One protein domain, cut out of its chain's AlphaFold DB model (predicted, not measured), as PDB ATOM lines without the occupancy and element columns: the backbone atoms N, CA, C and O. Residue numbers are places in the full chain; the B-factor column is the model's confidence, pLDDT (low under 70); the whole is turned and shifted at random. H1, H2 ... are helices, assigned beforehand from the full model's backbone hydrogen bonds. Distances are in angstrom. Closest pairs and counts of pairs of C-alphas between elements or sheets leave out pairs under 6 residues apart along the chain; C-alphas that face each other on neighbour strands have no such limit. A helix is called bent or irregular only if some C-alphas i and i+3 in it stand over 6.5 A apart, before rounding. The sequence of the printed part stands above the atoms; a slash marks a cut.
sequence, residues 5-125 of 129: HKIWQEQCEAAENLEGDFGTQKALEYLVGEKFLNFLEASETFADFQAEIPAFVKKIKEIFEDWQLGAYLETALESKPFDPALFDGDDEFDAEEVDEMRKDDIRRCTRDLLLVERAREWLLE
ATOM      1  N   HIS A   5     152.197 153.219 174.698       63.56
ATOM      2  CA  HIS A   5     151.406 152.780 175.859       63.56
ATOM      3  C   HIS A   5     150.619 153.895 176.556       63.56
ATOM      4  O   HIS A   5     149.530 153.659 177.066       63.56
ATOM      5  N   LYS A   6     151.159 155.119 176.610       74.44
ATOM      6  CA  LYS A   6     150.468 156.237 177.271       74.44
ATOM      7  C   LYS A   6     149.327 156.768 176.421       74.44
ATOM      8  O   LYS A   6     148.326 157.214 176.960       74.44
ATOM      9  N   ILE A   7     149.481 156.690 175.099       80.19
ATOM     10  CA  ILE A   7     148.536 157.271 174.150       80.19
ATOM     11  C   ILE A   7     147.204 156.530 174.230       80.19
ATOM     12  O   ILE A   7     146.177 157.172 174.430       80.19
ATOM     13  N   TRP A   8     147.209 155.197 174.113       81.81
ATOM     14  CA  TRP A   8     145.965 154.423 174.122       81.81
ATOM     15  C   TRP A   8     145.289 154.414 175.500       81.81
ATOM     16  O   TRP A   8     144.065 154.457 175.562       81.81
ATOM     17  N   GLN A   9     146.055 154.462 176.599       84.38
ATOM     18  CA  GLN A   9     145.501 154.573 177.956       84.38
ATOM     19  C   GLN A   9     144.700 155.865 178.148       84.38
ATOM     20  O   GLN A   9     143.579 155.817 178.648       84.38
ATOM     21  N   GLU A  10     145.234 157.003 177.694       84.44
ATOM     22  CA  GLU A  10     144.513 158.283 177.728       84.44
ATOM     23  C   GLU A  10     143.263 158.256 176.834       84.44
ATOM     24  O   GLU A  10     142.236 158.822 177.199       84.44
ATOM     25  N   GLN A  11     143.314 157.578 175.678       82.88
ATOM     26  CA  GLN A  11     142.129 157.436 174.820       82.88
ATOM     27  C   GLN A  11     141.046 156.567 175.471       82.88
ATOM     28  O   GLN A  11     139.868 156.896 175.364       82.88
ATOM     29  N   CYS A  12     141.432 155.485 176.151       85.44
ATOM     30  CA  CYS A  12     140.519 154.630 176.908       85.44
ATOM     31  C   CYS A  12     139.832 155.400 178.040       85.44
ATOM     32  O   CYS A  12     138.614 155.343 178.158       85.44
ATOM     33  N   GLU A  13     140.587 156.177 178.819       84.88
ATOM     34  CA  GLU A  13     140.017 157.009 179.886       84.88
ATOM     35  C   GLU A  13     139.061 158.074 179.319       84.88
ATOM     36  O   GLU A  13     137.982 158.315 179.860       84.88
ATOM     37  N   ALA A  14     139.405 158.682 178.180       81.50
ATOM     38  CA  ALA A  14     138.506 159.600 177.488       81.50
ATOM     39  C   ALA A  14     137.223 158.903 177.000       81.50
ATOM     40  O   ALA A  14     136.147 159.493 177.084       81.50
ATOM     41  N   ALA A  15     137.320 157.658 176.528       80.31
ATOM     42  CA  ALA A  15     136.174 156.870 176.087       80.31
ATOM     43  C   ALA A  15     135.243 156.476 177.241       80.31
ATOM     44  O   ALA A  15     134.032 156.575 177.077       80.31
ATOM     45  N   GLU A  16     135.783 156.117 178.411       81.38
ATOM     46  CA  GLU A  16     134.985 155.866 179.624       81.38
ATOM     47  C   GLU A  16     134.187 157.119 180.037       81.38
ATOM     48  O   GLU A  16     133.002 157.037 180.363       81.38
ATOM     49  N   ASN A  17     134.801 158.306 179.954       78.06
ATOM     50  CA  ASN A  17     134.092 159.566 180.204       78.06
ATOM     51  C   ASN A  17     133.013 159.837 179.138       78.06
ATOM     52  O   ASN A  17     131.883 160.192 179.470       78.06
ATOM     53  N   LEU A  18     133.335 159.620 177.857       76.12
ATOM     54  CA  LEU A  18     132.393 159.749 176.740       76.12
ATOM     55  C   LEU A  18     131.197 158.804 176.877       76.12
ATOM     56  O   LEU A  18     130.079 159.204 176.558       76.12
ATOM     57  N   GLU A  19     131.406 157.578 177.354       76.06
ATOM     58  CA  GLU A  19     130.321 156.636 177.615       76.06
ATOM     59  C   GLU A  19     129.378 157.170 178.697       76.06
ATOM     60  O   GLU A  19     128.159 157.148 178.508       76.06
ATOM     61  N   GLY A  20     129.929 157.696 179.794       71.31
ATOM     62  CA  GLY A  20     129.145 158.271 180.886       71.31
ATOM     63  C   GLY A  20     128.317 159.494 180.475       71.31
ATOM     64  O   GLY A  20     127.188 159.647 180.944       71.31
ATOM     65  N   ASP A  21     128.850 160.338 179.587       70.94
ATOM     66  CA  ASP A  21     128.211 161.595 179.170       70.94
ATOM     67  C   ASP A  21     127.308 161.464 177.927       70.94
ATOM     68  O   ASP A  21     126.284 162.142 177.824       70.94
ATOM     69  N   PHE A  22     127.673 160.609 176.964       68.06
ATOM     70  CA  PHE A  22     127.040 160.530 175.637       68.06
ATOM     71  C   PHE A  22     126.501 159.140 175.278       68.06
ATOM     72  O   PHE A  22     125.825 158.995 174.254       68.06
ATOM     73  N   GLY A  23     126.761 158.131 176.110       73.62
ATOM     74  CA  GLY A  23     126.342 156.751 175.898       73.62
ATOM     75  C   GLY A  23     127.343 155.913 175.100       73.62
ATOM     76  O   GLY A  23     128.196 156.414 174.363       73.62
ATOM     77  N   THR A  24     127.200 154.595 175.224       76.38
ATOM     78  CA  THR A  24     128.169 153.606 174.735       76.38
ATOM     79  C   THR A  24     128.410 153.670 173.223       76.38
ATOM     80  O   THR A  24     129.528 153.460 172.767       76.38
ATOM     81  N   GLN A  25     127.400 154.031 172.426       69.44
ATOM     82  CA  GLN A  25     127.537 154.115 170.966       69.44
ATOM     83  C   GLN A  25     128.553 155.181 170.526       69.44
ATOM     84  O   GLN A  25     129.361 154.933 169.636       69.44
ATOM     85  N   LYS A  26     128.549 156.348 171.179       72.06
ATOM     86  CA  LYS A  26     129.464 157.450 170.853       72.06
ATOM     87  C   LYS A  26     130.891 157.158 171.318       72.06
ATOM     88  O   LYS A  26     131.855 157.533 170.656       72.06
ATOM     89  N   ALA A  27     131.017 156.454 172.439       78.31
ATOM     90  CA  ALA A  27     132.297 155.981 172.941       78.31
ATOM     91  C   ALA A  27     132.902 154.889 172.034       78.31
ATOM     92  O   ALA A  27     134.107 154.915 171.790       78.31
ATOM     93  N   LEU A  28     132.081 153.987 171.479       77.12
ATOM     94  CA  LEU A  28     132.501 152.992 170.482       77.12
ATOM     95  C   LEU A  28     132.969 153.647 169.180       77.12
ATOM     96  O   LEU A  28     134.033 153.300 168.674       77.12
ATOM     97  N   GLU A  29     132.222 154.625 168.666       74.75
ATOM     98  CA  GLU A  29     132.602 155.370 167.461       74.75
ATOM     99  C   GLU A  29     133.956 156.070 167.630       74.75
ATOM    100  O   GLU A  29     134.846 155.927 166.795       74.75
ATOM    101  N   TYR A  30     134.158 156.734 168.767       79.44
ATOM    102  CA  TYR A  30     135.423 157.386 169.080       79.44
ATOM    103  C   TYR A  30     136.566 156.382 169.288       79.44
ATOM    104  O   TYR A  30     137.624 156.488 168.666       79.44
ATOM    105  N   LEU A  31     136.394 155.400 170.180       83.31
ATOM    106  CA  LEU A  31     137.495 154.526 170.585       83.31
ATOM    107  C   LEU A  31     137.801 153.464 169.530       83.31
ATOM    108  O   LEU A  31     138.967 153.271 169.195       83.31
ATOM    109  N   VAL A  32     136.782 152.786 169.005       81.25
ATOM    110  CA  VAL A  32     136.942 151.703 168.028       81.25
ATOM    111  C   VAL A  32     137.000 152.270 166.615       81.25
ATOM    112  O   VAL A  32     137.942 151.961 165.894       81.25
ATOM    113  N   GLY A  33     136.046 153.129 166.245       73.88
ATOM    114  CA  GLY A  33     135.933 153.688 164.894       73.88
ATOM    115  C   GLY A  33     137.030 154.683 164.520       73.88
ATOM    116  O   GLY A  33     137.451 154.717 163.371       73.88
ATOM    117  N   GLU A  34     137.556 155.457 165.472       78.75
ATOM    118  CA  GLU A  34     138.647 156.397 165.184       78.75
ATOM    119  C   GLU A  34     139.979 155.959 165.793       78.75
ATOM    120  O   GLU A  34     140.984 155.839 165.089       78.75
ATOM    121  N   LYS A  35     140.052 155.766 167.114       84.25
ATOM    122  CA  LYS A  35     141.351 155.590 167.786       84.25
ATOM    123  C   LYS A  35     141.983 154.239 167.500       84.25
ATOM    124  O   LYS A  35     143.177 154.195 167.211       84.25
ATOM    125  N   PHE A  36     141.210 153.161 167.555       84.06
ATOM    126  CA  PHE A  36     141.716 151.815 167.332       84.06
ATOM    127  C   PHE A  36     142.117 151.598 165.871       84.06
ATOM    128  O   PHE A  36     143.216 151.104 165.631       84.06
ATOM    129  N   LEU A  37     141.316 152.061 164.901       80.44
ATOM    130  CA  LEU A  37     141.693 151.994 163.481       80.44
ATOM    131  C   LEU A  37     142.979 152.784 163.191       80.44
ATOM    132  O   LEU A  37     143.902 152.244 162.583       80.44
ATOM    133  N   ASN A  38     143.102 154.012 163.710       80.88
ATOM    134  CA  ASN A  38     144.338 154.796 163.585       80.88
ATOM    135  C   ASN A  38     145.544 154.091 164.237       80.88
ATOM    136  O   ASN A  38     146.667 154.172 163.738       80.88
ATOM    137  N   PHE A  39     145.333 153.392 165.356       83.12
ATOM    138  CA  PHE A  39     146.382 152.634 166.034       83.12
ATOM    139  C   PHE A  39     146.812 151.404 165.224       83.12
ATOM    140  O   PHE A  39     148.007 151.121 165.118       83.12
ATOM    141  N   LEU A  40     145.855 150.701 164.611       82.19
ATOM    142  CA  LEU A  40     146.120 149.599 163.693       82.19
ATOM    143  C   LEU A  40     146.889 150.083 162.460       82.19
ATOM    144  O   LEU A  40     147.878 149.450 162.101       82.19
ATOM    145  N   GLU A  41     146.520 151.215 161.863       82.12
ATOM    146  CA  GLU A  41     147.271 151.804 160.746       82.12
ATOM    147  C   GLU A  41     148.712 152.150 161.170       82.12
ATOM    148  O   GLU A  41     149.682 151.745 160.522       82.12
ATOM    149  N   ALA A  42     148.884 152.809 162.322       81.50
ATOM    150  CA  ALA A  42     150.205 153.127 162.860       81.50
ATOM    151  C   ALA A  42     151.045 151.866 163.129       81.50
ATOM    152  O   ALA A  42     152.252 151.867 162.883       81.50
ATOM    153  N   SER A  43     150.422 150.776 163.580       82.00
ATOM    154  CA  SER A  43     151.113 149.512 163.856       82.00
ATOM    155  C   SER A  43     151.716 148.837 162.623       82.00
ATOM    156  O   SER A  43     152.665 148.072 162.765       82.00
ATOM    157  N   GLU A  44     151.237 149.154 161.415       80.75
ATOM    158  CA  GLU A  44     151.852 148.646 160.179       80.75
ATOM    159  C   GLU A  44     153.212 149.291 159.905       80.75
ATOM    160  O   GLU A  44     154.089 148.685 159.294       80.75
ATOM    161  N   THR A  45     153.393 150.527 160.375       80.25
ATOM    162  CA  THR A  45     154.625 151.301 160.181       80.25
ATOM    163  C   THR A  45     155.541 151.237 161.408       80.25
ATOM    164  O   THR A  45     156.764 151.297 161.273       80.25
ATOM    165  N   PHE A  46     154.972 151.097 162.609       79.75
ATOM    166  CA  PHE A  46     155.688 151.167 163.880       79.75
ATOM    167  C   PHE A  46     155.490 149.893 164.713       79.75
ATOM    168  O   PHE A  46     154.434 149.676 165.310       79.75
ATOM    169  N   ALA A  47     156.553 149.094 164.849       79.88
ATOM    170  CA  ALA A  47     156.543 147.866 165.652       79.88
ATOM    171  C   ALA A  47     156.202 148.105 167.139       79.88
ATOM    172  O   ALA A  47     155.601 147.245 167.780       79.88
ATOM    173  N   ASP A  48     156.523 149.289 167.675       80.19
ATOM    174  CA  ASP A  48     156.193 149.662 169.057       80.19
ATOM    175  C   ASP A  48     154.675 149.726 169.300       80.19
ATOM    176  O   ASP A  48     154.216 149.463 170.407       80.19
ATOM    177  N   PHE A  49     153.884 150.057 168.273       80.31
ATOM    178  CA  PHE A  49     152.422 150.056 168.357       80.31
ATOM    179  C   PHE A  49     151.880 148.632 168.256       80.31
ATOM    180  O   PHE A  49     150.988 148.268 169.012       80.31
ATOM    181  N   GLN A  50     152.457 147.794 167.392       81.19
ATOM    182  CA  GLN A  50     152.027 146.401 167.243       81.19
ATOM    183  C   GLN A  50     152.105 145.620 168.565       81.19
ATOM    184  O   GLN A  50     151.184 144.877 168.896       81.19
ATOM    185  N   ALA A  51     153.169 145.831 169.348       83.44
ATOM    186  CA  ALA A  51     153.345 145.190 170.654       83.44
ATOM    187  C   ALA A  51     152.288 145.607 171.697       83.44
ATOM    188  O   ALA A  51     152.049 144.883 172.661       83.44
ATOM    189  N   GLU A  52     151.653 146.762 171.504       84.56
ATOM    190  CA  GLU A  52     150.677 147.354 172.421       84.56
ATOM    191  C   GLU A  52     149.224 147.036 172.025       84.56
ATOM    192  O   GLU A  52     148.330 147.180 172.857       84.56
ATOM    193  N   ILE A  53     148.976 146.549 170.796       83.62
ATOM    194  CA  ILE A  53     147.630 146.164 170.322       83.62
ATOM    195  C   ILE A  53     146.930 145.220 171.309       83.62
ATOM    196  O   ILE A  53     145.799 145.527 171.685       83.62
ATOM    197  N   PRO A  54     147.553 144.128 171.803       84.44
ATOM    198  CA  PRO A  54     146.862 143.203 172.701       84.44
ATOM    199  C   PRO A  54     146.461 143.858 174.030       84.44
ATOM    200  O   PRO A  54     145.409 143.551 174.591       84.44
ATOM    201  N   ALA A  55     147.284 144.780 174.540       86.25
ATOM    202  CA  ALA A  55     146.988 145.516 175.765       86.25
ATOM    203  C   ALA A  55     145.842 146.515 175.556       86.25
ATOM    204  O   ALA A  55     144.959 146.623 176.408       86.25
ATOM    205  N   PHE A  56     145.822 147.186 174.401       86.19
ATOM    206  CA  PHE A  56     144.751 148.102 174.034       86.19
ATOM    207  C   PHE A  56     143.423 147.356 173.837       86.19
ATOM    208  O   PHE A  56     142.427 147.721 174.452       86.19
ATOM    209  N   VAL A  57     143.421 146.251 173.088       85.44
ATOM    210  CA  VAL A  57     142.256 145.365 172.897       85.44
ATOM    211  C   VAL A  57     141.691 144.906 174.235       85.44
ATOM    212  O   VAL A  57     140.489 145.014 174.469       85.44
ATOM    213  N   LYS A  58     142.557 144.456 175.149       85.62
ATOM    214  CA  LYS A  58     142.131 144.051 176.489       85.62
ATOM    215  C   LYS A  58     141.425 145.187 177.227       85.62
ATOM    216  O   LYS A  58     140.411 144.945 177.867       85.62
ATOM    217  N   LYS A  59     141.935 146.418 177.133       87.12
ATOM    218  CA  LYS A  59     141.299 147.578 177.765       87.12
ATOM    219  C   LYS A  59     139.975 147.949 177.100       87.12
ATOM    220  O   LYS A  59     139.025 148.257 177.800       87.12
ATOM    221  N   ILE A  60     139.886 147.866 175.773       85.31
ATOM    222  CA  ILE A  60     138.631 148.069 175.034       85.31
ATOM    223  C   ILE A  60     137.572 147.058 175.502       85.31
ATOM    224  O   ILE A  60     136.454 147.471 175.787       85.31
ATOM    225  N   LYS A  61     137.937 145.778 175.671       84.69
ATOM    226  CA  LYS A  61     137.067 144.727 176.240       84.69
ATOM    227  C   LYS A  61     136.717 144.927 177.725       84.69
ATOM    228  O   LYS A  61     135.774 144.321 178.217       84.69
ATOM    229  N   GLU A  62     137.483 145.728 178.470       85.25
ATOM    230  CA  GLU A  62     137.130 146.116 179.848       85.25
ATOM    231  C   GLU A  62     136.100 147.257 179.884       85.25
ATOM    232  O   GLU A  62     135.368 147.366 180.864       85.25
ATOM    233  N   ILE A  63     136.072 148.106 178.851       82.94
ATOM    234  CA  ILE A  63     135.155 149.252 178.737       82.94
ATOM    235  C   ILE A  63     133.844 148.822 178.072       82.94
ATOM    236  O   ILE A  63     132.767 149.186 178.528       82.94
ATOM    237  N   PHE A  64     133.935 148.035 177.001       82.00
ATOM    238  CA  PHE A  64     132.797 147.594 176.204       82.00
ATOM    239  C   PHE A  64     132.644 146.082 176.247       82.00
ATOM    240  O   PHE A  64     133.622 145.340 176.240       82.00
ATOM    241  N   GLU A  65     131.399 145.624 176.201       80.94
ATOM    242  CA  GLU A  65     131.088 144.203 176.123       80.94
ATOM    243  C   GLU A  65     131.364 143.642 174.716       80.94
ATOM    244  O   GLU A  65     131.134 144.312 173.702       80.94
ATOM    245  N   ASP A  66     131.753 142.366 174.633       79.06
ATOM    246  CA  ASP A  66     132.062 141.690 173.361       79.06
ATOM    247  C   ASP A  66     130.904 141.769 172.348       79.06
ATOM    248  O   ASP A  66     131.116 141.943 171.148       79.06
ATOM    249  N   TRP A  67     129.656 141.698 172.823       77.56
ATOM    250  CA  TRP A  67     128.475 141.806 171.961       77.56
ATOM    251  C   TRP A  67     128.275 143.223 171.402       77.56
ATOM    252  O   TRP A  67     127.758 143.365 170.295       77.56
ATOM    253  N   GLN A  68     128.690 144.266 172.131       77.81
ATOM    254  CA  GLN A  68     128.612 145.661 171.678       77.81
ATOM    255  C   GLN A  68     129.670 145.937 170.616       77.81
ATOM    256  O   GLN A  68     129.373 146.548 169.592       77.81
ATOM    257  N   LEU A  69     130.884 145.431 170.843       78.38
ATOM    258  CA  LEU A  69     131.976 145.480 169.877       78.38
ATOM    259  C   LEU A  69     131.600 144.723 168.604       78.38
ATOM    260  O   LEU A  69     131.734 145.265 167.512       78.38
ATOM    261  N   GLY A  70     131.059 143.510 168.739       73.38
ATOM    262  CA  GLY A  70     130.595 142.707 167.612       73.38
ATOM    263  C   GLY A  70     129.503 143.398 166.801       73.38
ATOM    264  O   GLY A  70     129.639 143.515 165.587       73.38
ATOM    265  N   ALA A  71     128.470 143.924 167.464       73.50
ATOM    266  CA  ALA A  71     127.388 144.645 166.795       73.50
ATOM    267  C   ALA A  71     127.875 145.934 166.110       73.50
ATOM    268  O   ALA A  71     127.440 146.242 165.001       73.50
ATOM    269  N   TYR A  72     128.789 146.680 166.741       76.00
ATOM    270  CA  TYR A  72     129.373 147.886 166.154       76.00
ATOM    271  C   TYR A  72     130.241 147.563 164.939       76.00
ATOM    272  O   TYR A  72     130.073 148.191 163.901       76.00
ATOM    273  N   LEU A  73     131.125 146.567 165.037       72.94
ATOM    274  CA  LEU A  73     131.985 146.145 163.931       72.94
ATOM    275  C   LEU A  73     131.165 145.569 162.774       72.94
ATOM    276  O   LEU A  73     131.442 145.889 161.626       72.94
ATOM    277  N   GLU A  74     130.130 144.776 163.055       70.12
ATOM    278  CA  GLU A  74     129.197 144.283 162.035       70.12
ATOM    279  C   GLU A  74     128.476 145.447 161.348       70.12
ATOM    280  O   GLU A  74     128.474 145.528 160.124       70.12
ATOM    281  N   THR A  75     127.981 146.418 162.122       68.25
ATOM    282  CA  THR A  75     127.363 147.635 161.576       68.25
ATOM    283  C   THR A  75     128.363 148.486 160.791       68.25
ATOM    284  O   THR A  75     127.986 149.084 159.793       68.25
ATOM    285  N   ALA A  76     129.632 148.552 161.199       67.19
ATOM    286  CA  ALA A  76     130.679 149.294 160.499       67.19
ATOM    287  C   ALA A  76     131.082 148.611 159.181       67.19
ATOM    288  O   ALA A  76     131.327 149.297 158.191       67.19
ATOM    289  N   LEU A  77     131.087 147.274 159.139       63.25
ATOM    290  CA  LEU A  77     131.266 146.488 157.911       63.25
ATOM    291  C   LEU A  77     130.052 146.605 156.978       63.25
ATOM    292  O   LEU A  77     130.209 146.650 155.759       63.25
ATOM    293  N   GLU A  78     128.843 146.649 157.541       56.91
ATOM    294  CA  GLU A  78     127.586 146.809 156.801       56.91
ATOM    295  C   GLU A  78     127.249 148.267 156.470       56.91
ATOM    296  O   GLU A  78     126.341 148.513 155.664       56.91
ATOM    297  N   SER A  79     127.959 149.230 157.068       50.53
ATOM    298  CA  SER A  79     127.778 150.656 156.831       50.53
ATOM    299  C   SER A  79     127.985 150.912 155.350       50.53
ATOM    300  O   SER A  79     129.098 150.890 154.821       50.53
ATOM    301  N   LYS A  80     126.860 151.113 154.669       47.00
ATOM    302  CA  LYS A  80     126.807 151.436 153.252       47.00
ATOM    303  C   LYS A  80     127.663 152.673 152.979       47.00
ATOM    304  O   LYS A  80     127.768 153.538 153.850       47.00
ATOM    305  N   PRO A  81     128.235 152.777 151.767       48.94
ATOM    306  CA  PRO A  81     128.917 153.993 151.349       48.94
ATOM    307  C   PRO A  81     128.004 155.195 151.589       48.94
ATOM    308  O   PRO A  81     126.801 155.068 151.352       48.94
ATOM    309  N   PHE A  82     128.601 156.298 152.052       46.81
ATOM    310  CA  PHE A  82     128.055 157.657 152.102       46.81
ATOM    311  C   PHE A  82     126.660 157.774 151.476       46.81
ATOM    312  O   PHE A  82     126.546 157.672 150.252       46.81
ATOM    313  N   ASP A  83     125.614 157.973 152.284       50.78
ATOM    314  CA  ASP A  83     124.277 158.257 151.758       50.78
ATOM    315  C   ASP A  83     124.189 159.756 151.427       50.78
ATOM    316  O   ASP A  83     124.047 160.577 152.341       50.78
ATOM    317  N   PRO A  84     124.273 160.153 150.140       46.97
ATOM    318  CA  PRO A  84     124.221 161.561 149.769       46.97
ATOM    319  C   PRO A  84     122.857 162.186 150.084       46.97
ATOM    320  O   PRO A  84     122.763 163.404 150.188       46.97
ATOM    321  N   ALA A  85     121.813 161.375 150.301       54.16
ATOM    322  CA  ALA A  85     120.487 161.862 150.665       54.16
ATOM    323  C   ALA A  85     120.434 162.501 152.069       54.16
ATOM    324  O   ALA A  85     119.464 163.187 152.387       54.16
ATOM    325  N   LEU A  86     121.461 162.316 152.913       51.44
ATOM    326  CA  LEU A  86     121.596 163.031 154.191       51.44
ATOM    327  C   LEU A  86     122.104 164.474 154.026       51.44
ATOM    328  O   LEU A  86     121.954 165.267 154.951       51.44
ATOM    329  N   PHE A  87     122.672 164.813 152.863       49.50
ATOM    330  CA  PHE A  87     123.172 166.148 152.508       49.50
ATOM    331  C   PHE A  87     122.293 166.874 151.475       49.50
ATOM    332  O   PHE A  87     122.571 168.019 151.136       49.50
ATOM    333  N   ASP A  88     121.194 166.254 151.027       46.88
ATOM    334  CA  ASP A  88     120.229 166.787 150.042       46.88
ATOM    335  C   ASP A  88     119.442 168.034 150.534       46.88
ATOM    336  O   ASP A  88     118.425 168.413 149.951       46.88
ATOM    337  N   GLY A  89     119.875 168.668 151.630       49.56
ATOM    338  CA  GLY A  89     119.177 169.764 152.306       49.56
ATOM    339  C   GLY A  89     119.911 171.104 152.375       49.56
ATOM    340  O   GLY A  89     119.242 172.100 152.640       49.56
ATOM    341  N   ASP A  90     121.222 171.165 152.122       46.62
ATOM    342  CA  ASP A  90     121.989 172.411 152.219       46.62
ATOM    343  C   ASP A  90     122.667 172.731 150.877       46.62
ATOM    344  O   ASP A  90     123.619 172.078 150.455       46.62
ATOM    345  N   ASP A  91     122.148 173.768 150.212       53.72
ATOM    346  CA  ASP A  91     122.573 174.396 148.941       53.72
ATOM    347  C   ASP A  91     123.999 175.021 149.010       53.72
ATOM    348  O   ASP A  91     124.278 176.047 148.387       53.72
ATOM    349  N   GLU A  92     124.901 174.472 149.831       55.06
ATOM    350  CA  GLU A  92     126.188 175.090 150.192       55.06
ATOM    351  C   GLU A  92     127.423 174.333 149.661       55.06
ATOM    352  O   GLU A  92     128.513 174.900 149.657       55.06
ATOM    353  N   PHE A  93     127.265 173.109 149.138       48.53
ATOM    354  CA  PHE A  93     128.354 172.316 148.542       48.53
ATOM    355  C   PHE A  93     128.147 172.096 147.037       48.53
ATOM    356  O   PHE A  93     127.082 171.654 146.603       48.53
ATOM    357  N   ASP A  94     129.172 172.380 146.225       56.88
ATOM    358  CA  ASP A  94     129.114 172.180 144.768       56.88
ATOM    359  C   ASP A  94     129.269 170.689 144.402       56.88
ATOM    360  O   ASP A  94     129.885 169.905 145.129       56.88
ATOM    361  N   ALA A  95     128.739 170.270 143.250       57.62
ATOM    362  CA  ALA A  95     128.667 168.853 142.871       57.62
ATOM    363  C   ALA A  95     130.046 168.170 142.736       57.62
ATOM    364  O   ALA A  95     130.160 166.966 142.970       57.62
ATOM    365  N   GLU A  96     131.095 168.922 142.377       53.97
ATOM    366  CA  GLU A  96     132.484 168.428 142.379       53.97
ATOM    367  C   GLU A  96     133.036 168.237 143.799       53.97
ATOM    368  O   GLU A  96     133.784 167.291 144.039       53.97
ATOM    369  N   GLU A  97     132.645 169.086 144.749       52.66
ATOM    370  CA  GLU A  97     133.085 169.005 146.145       52.66
ATOM    371  C   GLU A  97     132.432 167.804 146.845       52.66
ATOM    372  O   GLU A  97     133.107 167.037 147.531       52.66
ATOM    373  N   VAL A  98     131.151 167.546 146.555       55.94
ATOM    374  CA  VAL A  98     130.439 166.332 146.986       55.94
ATOM    375  C   VAL A  98     131.052 165.061 146.375       55.94
ATOM    376  O   VAL A  98     131.102 164.029 147.043       55.94
ATOM    377  N   ASP A  99     131.538 165.098 145.127       52.50
ATOM    378  CA  ASP A  99     132.174 163.935 144.482       52.50
ATOM    379  C   ASP A  99     133.591 163.655 145.016       52.50
ATOM    380  O   ASP A  99     133.955 162.491 145.189       52.50
ATOM    381  N   GLU A 100     134.381 164.685 145.332       54.47
ATOM    382  CA  GLU A 100     135.676 164.509 146.006       54.47
ATOM    383  C   GLU A 100     135.492 164.047 147.459       54.47
ATOM    384  O   GLU A 100     136.133 163.074 147.854       54.47
ATOM    385  N   MET A 101     134.533 164.609 148.210       54.41
ATOM    386  CA  MET A 101     134.141 164.085 149.526       54.41
ATOM    387  C   MET A 101     133.686 162.627 149.430       54.41
ATOM    388  O   MET A 101     134.145 161.803 150.207       54.41
ATOM    389  N   ARG A 102     132.871 162.266 148.430       51.91
ATOM    390  CA  ARG A 102     132.475 160.876 148.154       51.91
ATOM    391  C   ARG A 102     133.683 159.986 147.862       51.91
ATOM    392  O   ARG A 102     133.722 158.852 148.328       51.91
ATOM    393  N   LYS A 103     134.652 160.437 147.063       45.69
ATOM    394  CA  LYS A 103     135.858 159.650 146.758       45.69
ATOM    395  C   LYS A 103     136.747 159.481 147.979       45.69
ATOM    396  O   LYS A 103     137.287 158.389 148.150       45.69
ATOM    397  N   ASP A 104     136.909 160.514 148.799       47.56
ATOM    398  CA  ASP A 104     137.645 160.425 150.058       47.56
ATOM    399  C   ASP A 104     136.918 159.536 151.066       47.56
ATOM    400  O   ASP A 104     137.576 158.714 151.694       47.56
ATOM    401  N   ASP A 105     135.586 159.593 151.140       50.28
ATOM    402  CA  ASP A 105     134.769 158.742 152.012       50.28
ATOM    403  C   ASP A 105     134.799 157.277 151.554       50.28
ATOM    404  O   ASP A 105     135.045 156.387 152.354       50.28
ATOM    405  N   ILE A 106     134.711 156.999 150.247       46.78
ATOM    406  CA  ILE A 106     134.870 155.643 149.688       46.78
ATOM    407  C   ILE A 106     136.301 155.114 149.892       46.78
ATOM    408  O   ILE A 106     136.498 153.928 150.183       46.78
ATOM    409  N   ARG A 107     137.325 155.967 149.751       47.00
ATOM    410  CA  ARG A 107     138.731 155.602 150.011       47.00
ATOM    411  C   ARG A 107     139.007 155.401 151.500       47.00
ATOM    412  O   ARG A 107     139.804 154.520 151.829       47.00
ATOM    413  N   ARG A 108     138.357 156.171 152.380       48.72
ATOM    414  CA  ARG A 108     138.313 155.931 153.827       48.72
ATOM    415  C   ARG A 108     137.641 154.598 154.096       48.72
ATOM    416  O   ARG A 108     138.346 153.690 154.497       48.72
ATOM    417  N   CYS A 109     136.394 154.403 153.669       47.28
ATOM    418  CA  CYS A 109     135.633 153.162 153.826       47.28
ATOM    419  C   CYS A 109     136.374 151.909 153.349       47.28
ATOM    420  O   CYS A 109     136.260 150.879 153.990       47.28
ATOM    421  N   THR A 110     137.145 151.948 152.254       44.81
ATOM    422  CA  THR A 110     137.871 150.752 151.773       44.81
ATOM    423  C   THR A 110     139.075 150.404 152.660       44.81
ATOM    424  O   THR A 110     139.377 149.233 152.877       44.81
ATOM    425  N   ARG A 111     139.773 151.423 153.174       51.94
ATOM    426  CA  ARG A 111     140.894 151.255 154.108       51.94
ATOM    427  C   ARG A 111     140.394 150.941 155.517       51.94
ATOM    428  O   ARG A 111     140.942 150.055 156.164       51.94
ATOM    429  N   ASP A 112     139.317 151.593 155.933       60.69
ATOM    430  CA  ASP A 112     138.583 151.312 157.158       60.69
ATOM    431  C   ASP A 112     138.002 149.898 157.124       60.69
ATOM    432  O   ASP A 112     138.106 149.222 158.130       60.69
ATOM    433  N   LEU A 113     137.522 149.367 155.990       65.56
ATOM    434  CA  LEU A 113     137.031 147.981 155.925       65.56
ATOM    435  C   LEU A 113     138.114 146.959 156.291       65.56
ATOM    436  O   LEU A 113     137.864 146.079 157.105       65.56
ATOM    437  N   LEU A 114     139.324 147.091 155.733       69.00
ATOM    438  CA  LEU A 114     140.448 146.198 156.055       69.00
ATOM    439  C   LEU A 114     140.888 146.350 157.517       69.00
ATOM    440  O   LEU A 114     141.213 145.366 158.181       69.00
ATOM    441  N   LEU A 115     140.889 147.582 158.034       70.44
ATOM    442  CA  LEU A 115     141.218 147.846 159.433       70.44
ATOM    443  C   LEU A 115     140.118 147.341 160.381       70.44
ATOM    444  O   LEU A 115     140.447 146.858 161.458       70.44
ATOM    445  N   VAL A 116     138.846 147.398 159.981       69.50
ATOM    446  CA  VAL A 116     137.679 146.900 160.723       69.50
ATOM    447  C   VAL A 116     137.642 145.372 160.702       69.50
ATOM    448  O   VAL A 116     137.387 144.770 161.742       69.50
ATOM    449  N   GLU A 117     137.966 144.723 159.581       72.38
ATOM    450  CA  GLU A 117     138.160 143.267 159.530       72.38
ATOM    451  C   GLU A 117     139.285 142.835 160.473       72.38
ATOM    452  O   GLU A 117     139.097 141.931 161.284       72.38
ATOM    453  N   ARG A 118     140.419 143.542 160.457       74.31
ATOM    454  CA  ARG A 118     141.523 143.245 161.373       74.31
ATOM    455  C   ARG A 118     141.165 143.544 162.826       74.31
ATOM    456  O   ARG A 118     141.539 142.801 163.728       74.31
ATOM    457  N   ALA A 119     140.421 144.618 163.073       75.69
ATOM    458  CA  ALA A 119     139.892 144.933 164.391       75.69
ATOM    459  C   ALA A 119     138.966 143.824 164.893       75.69
ATOM    460  O   ALA A 119     139.029 143.467 166.065       75.69
ATOM    461  N   ARG A 120     138.157 143.245 164.001       74.06
ATOM    462  CA  ARG A 120     137.288 142.105 164.284       74.06
ATOM    463  C   ARG A 120     138.082 140.849 164.628       74.06
ATOM    464  O   ARG A 120     137.715 140.198 165.598       74.06
ATOM    465  N   GLU A 121     139.167 140.544 163.916       77.44
ATOM    466  CA  GLU A 121     140.076 139.449 164.299       77.44
ATOM    467  C   GLU A 121     140.624 139.676 165.719       77.44
ATOM    468  O   GLU A 121     140.519 138.811 166.580       77.44
ATOM    469  N   TRP A 122     141.121 140.879 166.021       79.19
ATOM    470  CA  TRP A 122     141.679 141.175 167.345       79.19
ATOM    471  C   TRP A 122     140.643 141.202 168.480       79.19
ATOM    472  O   TRP A 122     140.966 140.826 169.605       79.19
ATOM    473  N   LEU A 123     139.426 141.687 168.221       73.44
ATOM    474  CA  LEU A 123     138.393 141.892 169.243       73.44
ATOM    475  C   LEU A 123     137.466 140.679 169.418       73.44
ATOM    476  O   LEU A 123     136.954 140.494 170.518       73.44
ATOM    477  N   LEU A 124     137.240 139.861 168.384       68.38
ATOM    478  CA  LEU A 124     136.261 138.763 168.416       68.38
ATOM    479  C   LEU A 124     136.862 137.362 168.235       68.38
ATOM    480  O   LEU A 124     136.188 136.396 168.591       68.38
ATOM    481  N   GLU A 125     138.084 137.207 167.715       62.97
ATOM    482  CA  GLU A 125     138.764 135.905 167.737       62.97
ATOM    483  C   GLU A 125     139.576 135.753 169.030       62.97
ATOM    484  O   GLU A 125     140.757 136.084 169.123       62.97
TER     485      GLU A 125
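Overview. This is residues 5 to 125 of the 129 residues of an uncharacterized protein of Novipirellula artificiosorum (UniProt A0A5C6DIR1). Three helices, H1, H2 and H4, lie roughly side by side in a triangle; H5 and H6 fold back on each other as a hairpin, and the later part of H6 crosses H2 and ends on H4. Residues 88 to 97, of which 95 to 97 belong to H6, stick out from this body. The printed part has 121 residues, six named helices, H1 to H6 in order, and no named strand: all helix. It is only just compact, close to loose, with a radius of gyration of the C-alphas of 15.9 A and spans of 45 by 34 by 25 A.

Arrangement. H1, residues 5 to 22, touches H2a, residues 24 to 33, with residues 11 to 19 alone; this hairpin's closest C-alphas, of Ala 15 and Ala 27, are 5.1 A apart. H2a is an arm of H2, assigned as one helix by its hydrogen bonds but bent, with C-alphas 33 and 36 6.5 A apart. H2b, residues 36 to 45, is the other arm, at 11 degrees. H3, residues 47 to 50, touches H2b only at the corner, closest at the C-alphas of Ser 43 and Gln 50, 4.7 A. H4, residues 53 to 63, touches H1 at a shallow tilt of 22 degrees, the same way; the closest C-alphas, of Trp 8 and Phe 56, are 6.4 A apart. H5, residues 66 to 78, and H6, residues 95 to 124, form a hairpin, closest at the C-alphas of Leu 77 and Leu 113, 6.3 A, at a shallow tilt of 34 degrees, only just short of steep. H6 touches H2b about perpendicular, at 84 degrees, closest at the C-alphas of Leu 37 and Leu 115, 5.8 A. Every O i to N i+4 pair is within hydrogen-bond range in H2a, H4 and H5; H1 has 13 of 14, H2b 5 of 6 and H6 25 of 26, and H3 is too short for one.

Along the chain. H1 runs 25.6 A from C-alpha 5 at (151.406, 152.780, 175.859). H6 runs 40.2 A to C-alpha 124 at (136.261, 138.763, 168.416), with a kink of 29 degrees near residue 114.

Size, cuts and confidence. The C-alphas of Ala 51 and Asp 91, the two farthest apart, are 47.7 A apart. The printed part has no cut. The link from H5 to H6, 16 residues, is long; the other links are tight. Residues 75 to 114 are among those with pLDDT under 70.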